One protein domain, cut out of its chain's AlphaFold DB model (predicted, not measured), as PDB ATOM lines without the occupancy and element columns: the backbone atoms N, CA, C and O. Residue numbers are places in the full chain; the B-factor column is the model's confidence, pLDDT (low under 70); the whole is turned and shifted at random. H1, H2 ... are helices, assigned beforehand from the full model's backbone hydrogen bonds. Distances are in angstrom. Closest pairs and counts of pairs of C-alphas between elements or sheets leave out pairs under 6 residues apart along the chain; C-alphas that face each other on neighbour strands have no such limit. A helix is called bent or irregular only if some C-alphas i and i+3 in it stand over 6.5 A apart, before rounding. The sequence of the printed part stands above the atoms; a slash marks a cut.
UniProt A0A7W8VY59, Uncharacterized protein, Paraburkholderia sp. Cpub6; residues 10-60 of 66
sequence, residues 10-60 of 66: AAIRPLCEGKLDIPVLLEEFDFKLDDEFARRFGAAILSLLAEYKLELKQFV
ATOM      1  N   ALA A  10     -31.884  19.204 -26.129       80.56
ATOM      2  CA  ALA A  10     -31.131  19.431 -27.361       80.56
ATOM      3  C   ALA A  10     -30.877  20.921 -27.662       80.56
ATOM      4  O   ALA A  10     -29.879  21.254 -28.296       80.56
ATOM      5  N   ALA A  11     -31.754  21.819 -27.202       82.06
ATOM      6  CA  ALA A  11     -31.613  23.255 -27.416       82.06
ATOM      7  C   ALA A  11     -30.626  23.905 -26.435       82.06
ATOM      8  O   ALA A  11     -30.008  24.914 -26.772       82.06
ATOM      9  N   ILE A  12     -30.467  23.341 -25.232       77.25
ATOM     10  CA  ILE A  12     -29.611  23.909 -24.180       77.25
ATOM     11  C   ILE A  12     -28.249  23.214 -24.059       77.25
ATOM     12  O   ILE A  12     -27.282  23.848 -23.642       77.25
ATOM     13  N   ARG A  13     -28.134  21.959 -24.508       73.44
ATOM     14  CA  ARG A  13     -26.888  21.177 -24.539       73.44
ATOM     15  C   ARG A  13     -25.666  21.959 -25.065       73.44
ATOM     16  O   ARG A  13     -24.714  22.073 -24.301       73.44
ATOM     17  N   PRO A  14     -25.678  22.593 -26.257       79.94
ATOM     18  CA  PRO A  14     -24.501  23.324 -26.754       79.94
ATOM     19  C   PRO A  14     -24.142  24.573 -25.927       79.94
ATOM     20  O   PRO A  14     -23.029  25.083 -26.014       79.94
ATOM     21  N   LEU A  15     -25.080  25.100 -25.132       73.06
ATOM     22  CA  LEU A  15     -24.847  26.258 -24.264       73.06
ATOM     23  C   LEU A  15     -24.285  25.844 -22.897       73.06
ATOM     24  O   LEU A  15     -23.521  26.605 -22.297       73.06
ATOM     25  N   CYS A  16     -24.661  24.655 -22.422       68.31
ATOM     26  CA  CYS A  16     -24.325  24.126 -21.103       68.31
ATOM     27  C   CYS A  16     -23.146  23.150 -21.088       68.31
ATOM     28  O   CYS A  16     -22.652  22.876 -19.997       68.31
ATOM     29  N   GLU A  17     -22.681  22.664 -22.245       68.19
ATOM     30  CA  GLU A  17     -21.520  21.769 -22.361       68.19
ATOM     31  C   GLU A  17     -20.331  22.272 -21.517       68.19
ATOM     32  O   GLU A  17     -19.734  23.315 -21.801       68.19
ATOM     33  N   GLY A  18     -20.036  21.545 -20.429       60.66
ATOM     34  CA  GLY A  18     -18.948  21.815 -19.483       60.66
ATOM     35  C   GLY A  18     -19.118  23.048 -18.582       60.66
ATOM     36  O   GLY A  18     -18.171  23.422 -17.893       60.66
ATOM     37  N   LYS A  19     -20.281  23.715 -18.596       62.16
ATOM     38  CA  LYS A  19     -20.539  24.968 -17.852       62.16
ATOM     39  C   LYS A  19     -21.613  24.847 -16.776       62.16
ATOM     40  O   LYS A  19     -21.629  25.660 -15.856       62.16
ATOM     41  N   LEU A  20     -22.517  23.878 -16.903       63.94
ATOM     42  CA  LEU A  20     -23.628  23.672 -15.975       63.94
ATOM     43  C   LEU A  20     -23.812  22.184 -15.655       63.94
ATOM     44  O   LEU A  20     -24.915  21.655 -15.745       63.94
ATOM     45  N   ASP A  21     -22.721  21.518 -15.288       61.34
ATOM     46  CA  ASP A  21     -22.785  20.162 -14.758       61.34
ATOM     47  C   ASP A  21     -22.948  20.248 -13.242       61.34
ATOM     48  O   ASP A  21     -22.026  20.631 -12.519       61.34
ATOM     49  N   ILE A  22     -24.143  19.920 -12.755       66.62
ATOM     50  CA  ILE A  22     -24.381  19.669 -11.332       66.62
ATOM     51  C   ILE A  22     -24.398  18.151 -11.188       66.62
ATOM     52  O   ILE A  22     -25.454  17.540 -11.380       66.62
ATOM     53  N   PRO A  23     -23.242  17.512 -10.945       61.59
ATOM     54  CA  PRO A  23     -23.200  16.073 -10.779       61.59
ATOM     55  C   PRO A  23     -23.962  15.719  -9.504       61.59
ATOM     56  O   PRO A  23     -23.538  16.053  -8.399       61.59
ATOM     57  N   VAL A  24     -25.105  15.058  -9.665       69.50
ATOM     58  CA  VAL A  24     -25.844  14.467  -8.552       69.50
ATOM     59  C   VAL A  24     -25.721  12.957  -8.674       69.50
ATOM     60  O   VAL A  24     -26.305  12.344  -9.567       69.50
ATOM     61  N   LEU A  25     -24.918  12.359  -7.796       73.69
ATOM     62  CA  LEU A  25     -24.754  10.913  -7.727       73.69
ATOM     63  C   LEU A  25     -25.995  10.320  -7.054       73.69
ATOM     64  O   LEU A  25     -26.137  10.385  -5.838       73.69
ATOM     65  N   LEU A  26     -26.912   9.753  -7.843       75.56
ATOM     66  CA  LEU A  26     -28.161   9.164  -7.329       75.56
ATOM     67  C   LEU A  26     -27.924   8.017  -6.332       75.56
ATOM     68  O   LEU A  26     -28.777   7.752  -5.486       75.56
ATOM     69  N   GLU A  27     -26.761   7.373  -6.408       77.69
ATOM     70  CA  GLU A  27     -26.300   6.352  -5.461       77.69
ATOM     71  C   GLU A  27     -26.189   6.894  -4.027       77.69
ATOM     72  O   GLU A  27     -26.483   6.168  -3.084       77.69
ATOM     73  N   GLU A  28     -25.858   8.180  -3.846       77.00
ATOM     74  CA  GLU A  28     -25.810   8.831  -2.524       77.00
ATOM     75  C   GLU A  28     -27.197   9.031  -1.895       77.00
ATOM     76  O   GLU A  28     -27.299   9.417  -0.731       77.00
ATOM     77  N   PHE A  29     -28.261   8.793  -2.664       75.75
ATOM     78  CA  PHE A  29     -29.651   8.996  -2.263       75.75
ATOM     79  C   PHE A  29     -30.480   7.709  -2.357       75.75
ATOM     80  O   PHE A  29     -31.702   7.780  -2.438       75.75
ATOM     81  N   ASP A  30     -29.854   6.526  -2.410       82.38
ATOM     82  CA  ASP A  30     -30.548   5.242  -2.623       82.38
ATOM     83  C   ASP A  30     -31.475   5.253  -3.857       82.38
ATOM     84  O   ASP A  30     -32.514   4.588  -3.881       82.38
ATOM     85  N   PHE A  31     -31.131   6.048  -4.881       79.88
ATOM     86  CA  PHE A  31     -31.972   6.303  -6.056       79.88
ATOM     87  C   PHE A  31     -33.365   6.875  -5.728       79.88
ATOM     88  O   PHE A  31     -34.287   6.794  -6.545       79.88
ATOM     89  N   LYS A  32     -33.536   7.478  -4.549       82.81
ATOM     90  CA  LYS A  32     -34.755   8.165  -4.127       82.81
ATOM     91  C   LYS A  32     -34.603   9.665  -4.316       82.81
ATOM     92  O   LYS A  32     -33.619  10.278  -3.922       82.81
ATOM     93  N   LEU A  33     -35.628  10.261  -4.911       84.88
ATOM     94  CA  LEU A  33     -35.766  11.707  -5.044       84.88
ATOM     95  C   LEU A  33     -36.755  12.191  -3.980       84.88
ATOM     96  O   LEU A  33     -37.874  12.589  -4.296       84.88
ATOM     97  N   ASP A  34     -36.378  12.025  -2.714       84.75
ATOM     98  CA  ASP A  34     -37.202  12.380  -1.559       84.75
ATOM     99  C   ASP A  34     -36.988  13.839  -1.111       84.75
ATOM    100  O   ASP A  34     -36.311  14.631  -1.774       84.75
ATOM    101  N   ASP A  35     -37.595  14.218   0.014       87.81
ATOM    102  CA  ASP A  35     -37.521  15.584   0.539       87.81
ATOM    103  C   ASP A  35     -36.079  16.013   0.857       87.81
ATOM    104  O   ASP A  35     -35.731  17.188   0.706       87.81
ATOM    105  N   GLU A  36     -35.214  15.074   1.249       84.31
ATOM    106  CA  GLU A  36     -33.813  15.353   1.566       84.31
ATOM    107  C   GLU A  36     -32.988  15.575   0.294       84.31
ATOM    108  O   GLU A  36     -32.193  16.521   0.224       84.31
ATOM    109  N   PHE A  37     -33.243  14.783  -0.753       85.38
ATOM    110  CA  PHE A  37     -32.733  15.073  -2.091       85.38
ATOM    111  C   PHE A  37     -33.160  16.470  -2.549       85.38
ATOM    112  O   PHE A  37     -32.315  17.281  -2.928       85.38
ATOM    113  N   ALA A  38     -34.460  16.778  -2.488       86.31
ATOM    114  CA  ALA A  38     -34.997  18.053  -2.956       86.31
ATOM    115  C   ALA A  38     -34.379  19.238  -2.202       86.31
ATOM    116  O   ALA A  38     -34.033  20.255  -2.811       86.31
ATOM    117  N   ARG A  39     -34.169  19.088  -0.890       84.06
ATOM    118  CA  ARG A  39     -33.521  20.090  -0.042       84.06
ATOM    119  C   ARG A  39     -32.065  20.329  -0.443       84.06
ATOM    120  O   ARG A  39     -31.678  21.481  -0.647       84.06
ATOM    121  N   ARG A  40     -31.262  19.270  -0.593       80.69
ATOM    122  CA  ARG A  40     -29.839  19.367  -0.980       80.69
ATOM    123  C   ARG A  40     -29.668  19.871  -2.412       80.69
ATOM    124  O   ARG A  40     -28.836  20.743  -2.661       80.69
ATOM    125  N   PHE A  41     -30.481  19.372  -3.337       84.12
ATOM    126  CA  PHE A  41     -30.478  19.804  -4.730       84.12
ATOM    127  C   PHE A  41     -30.874  21.279  -4.859       84.12
ATOM    128  O   PHE A  41     -30.161  22.063  -5.485       84.12
ATOM    129  N   GLY A  42     -31.965  21.688  -4.206       85.19
ATOM    130  CA  GLY A  42     -32.414  23.079  -4.191       85.19
ATOM    131  C   GLY A  42     -31.365  24.026  -3.609       85.19
ATOM    132  O   GLY A  42     -31.096  25.071  -4.198       85.19
ATOM    133  N   ALA A  43     -30.715  23.639  -2.507       85.25
ATOM    134  CA  ALA A  43     -29.601  24.385  -1.926       85.25
ATOM    135  C   ALA A  43     -28.461  24.610  -2.934       85.25
ATOM    136  O   ALA A  43     -28.040  25.747  -3.137       85.25
ATOM    137  N   ALA A  44     -28.008  23.546  -3.604       81.44
ATOM    138  CA  ALA A  44     -26.924  23.618  -4.582       81.44
ATOM    139  C   ALA A  44     -27.275  24.515  -5.782       81.44
ATOM    140  O   ALA A  44     -26.466  25.348  -6.192       81.44
ATOM    141  N   ILE A  45     -28.501  24.401  -6.308       84.38
ATOM    142  CA  ILE A  45     -29.002  25.247  -7.400       84.38
ATOM    143  C   ILE A  45     -29.024  26.718  -6.981       84.38
ATOM    144  O   ILE A  45     -28.571  27.580  -7.732       84.38
ATOM    145  N   LEU A  46     -29.526  27.022  -5.782       86.19
ATOM    146  CA  LEU A  46     -29.582  28.392  -5.273       86.19
ATOM    147  C   LEU A  46     -28.181  28.978  -5.062       86.19
ATOM    148  O   LEU A  46     -27.952  30.128  -5.432       86.19
ATOM    149  N   SER A  47     -27.234  28.193  -4.543       82.62
ATOM    150  CA  SER A  47     -25.828  28.600  -4.430       82.62
ATOM    151  C   SER A  47     -25.209  28.897  -5.797       82.62
ATOM    152  O   SER A  47     -24.597  29.947  -5.975       82.62
ATOM    153  N   LEU A  48     -25.426  28.034  -6.792       80.12
ATOM    154  CA  LEU A  48     -24.939  28.248  -8.155       80.12
ATOM    155  C   LEU A  48     -25.545  29.506  -8.796       80.12
ATOM    156  O   LEU A  48     -24.833  30.308  -9.401       80.12
ATOM    157  N   LEU A  49     -26.855  29.710  -8.636       82.31
ATOM    158  CA  LEU A  49     -27.544  30.902  -9.129       82.31
ATOM    159  C   LEU A  49     -27.024  32.178  -8.467       82.31
ATOM    160  O   LEU A  49     -26.915  33.200  -9.138       82.31
ATOM    161  N   ALA A  50     -26.690  32.122  -7.180       83.69
ATOM    162  CA  ALA A  50     -26.121  33.239  -6.443       83.69
ATOM    163  C   ALA A  50     -24.690  33.583  -6.892       83.69
ATOM    164  O   ALA A  50     -24.320  34.757  -6.902       83.69
ATOM    165  N   GLU A  51     -23.892  32.593  -7.300       80.62
ATOM    166  CA  GLU A  51     -22.580  32.837  -7.914       80.62
ATOM    167  C   GLU A  51     -22.703  33.401  -9.335       80.62
ATOM    168  O   GLU A  51     -21.969  34.315  -9.706       80.62
ATOM    169  N   TYR A  52     -23.673  32.921 -10.119       77.12
ATOM    170  CA  TYR A  52     -23.927  33.430 -11.468       77.12
ATOM    171  C   TYR A  52     -24.551  34.838 -11.472       77.12
ATOM    172  O   TYR A  52     -24.230  35.669 -12.323       77.12
ATOM    173  N   LYS A  53     -25.439  35.128 -10.516       84.75
ATOM    174  CA  LYS A  53     -26.111  36.420 -10.332       84.75
ATOM    175  C   LYS A  53     -25.933  36.903  -8.900       84.75
ATOM    176  O   LYS A  53     -26.750  36.612  -8.029       84.75
ATOM    177  N   LEU A  54     -24.902  37.718  -8.685       84.88
ATOM    178  CA  LEU A  54     -24.538  38.239  -7.361       84.88
ATOM    179  C   LEU A  54     -25.689  38.964  -6.644       84.88
ATOM    180  O   LEU A  54     -25.783  38.895  -5.422       84.88
ATOM    181  N   GLU A  55     -26.602  39.605  -7.378       89.44
ATOM    182  CA  GLU A  55     -27.803  40.252  -6.825       89.44
ATOM    183  C   GLU A  55     -28.731  39.288  -6.069       89.44
ATOM    184  O   GLU A  55     -29.446  39.715  -5.160       89.44
ATOM    185  N   LEU A  56     -28.690  37.992  -6.408       86.19
ATOM    186  CA  LEU A  56     -29.482  36.952  -5.762       86.19
ATOM    187  C   LEU A  56     -28.894  36.504  -4.423       86.19
ATOM    188  O   LEU A  56     -29.647  35.971  -3.611       86.19
ATOM    189  N   LYS A  57     -27.604  36.762  -4.142       85.44
ATOM    190  CA  LYS A  57     -26.946  36.342  -2.885       85.44
ATOM    191  C   LYS A  57     -27.724  36.778  -1.642       85.44
ATOM    192  O   LYS A  57     -27.857  35.997  -0.711       85.44
ATOM    193  N   GLN A  58     -28.296  37.983  -1.651       88.31
ATOM    194  CA  GLN A  58     -29.061  38.521  -0.516       88.31
ATOM    195  C   GLN A  58     -30.417  37.829  -0.281       88.31
ATOM    196  O   GLN A  58     -30.994  37.964   0.794       88.31
ATOM    197  N   PHE A  59     -30.942  37.120  -1.283       88.00
ATOM    198  CA  PHE A  59     -32.227  36.421  -1.214       88.00
ATOM    199  C   PHE A  59     -32.067  34.916  -0.971       88.00
ATOM    200  O   PHE A  59     -33.064  34.224  -0.764       88.00
ATOM    201  N   VAL A  60     -30.836  34.395  -0.999       86.31
ATOM    202  CA  VAL A  60     -30.549  32.983  -0.736       86.31
ATOM    203  C   VAL A  60     -30.312  32.787   0.757       86.31
ATOM    204  O   VAL A  60     -29.302  33.212   1.307       86.31
TER     205      VAL A  60
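Overview. This is residues 10 to 60 of the 66 residues of an uncharacterized protein of Paraburkholderia sp. Cpub6 (UniProt A0A7W8VY59). A loose, open U: the link from H1 to H2 makes one limb, the long helix H3 makes the other, and short H2 sits at the bend. Residues 10 to 19, of which 10 to 16 belong to H1, stick out at the open end of the first limb, and short H4 folds back at the far end of H3. The printed part has 51 residues with four named helices, in the order H1, H2, H3, H4, and no named strand; the class is all helix. It is loose, with a radius of gyration of the C-alphas of 13.2 A, and flat, spanning 34 by 31 by 14 A.

Along the chain. H1 is residues 10 to 16, 10.4 A long, beginning at C-alpha 10 at (-31.131, 19.431, -27.361); it is irregular, with C-alphas 11 and 14 7.1 A apart. H2 is residues 26 to 29, 5.3 A. H3, residues 35 to 52, runs 25.4 A from C-alpha 35 at (-37.521, 15.584, 0.539). H4, residues 54 to 59, is 10.0 A long and ends at C-alpha 59 at (-32.227, 36.421, -1.214); it is only just irregular, with C-alphas 55 and 58 6.7 A apart.

Arrangement. H1 is apart from H2, H3 and H4. H2 and H3 are close but not clearly touching; their closest C-alphas, of Phe 29 and Phe 37, are 6.8 A apart. H2 and H4 are apart. H3, with residues 47 to 51 alone, touches H4 only at the corner; the closest C-alphas, of Ala 50 and Lys 57, are 4.8 A apart. These two run opposite ways at a steep tilt of 40 degrees. Every O i to N i+4 pair is within hydrogen-bond range in H3, against 1 of 3 in H1 and 0 of 2 in H4, where 2 of 4 and 2 of 3 O i to N i+3 pairs are; H2 is too short for an i+4 pair.

Size, cuts and confidence. The two C-alphas farthest apart, of Asp 30 and Glu 55, are 35.4 A apart. The printed part has no cut. The links from H2 to H3 and from H3 to H4 are tight; that from H1 to H2 is short. Mean pLDDT of the printed part is 79.2, with residues 16 to 24 under 70.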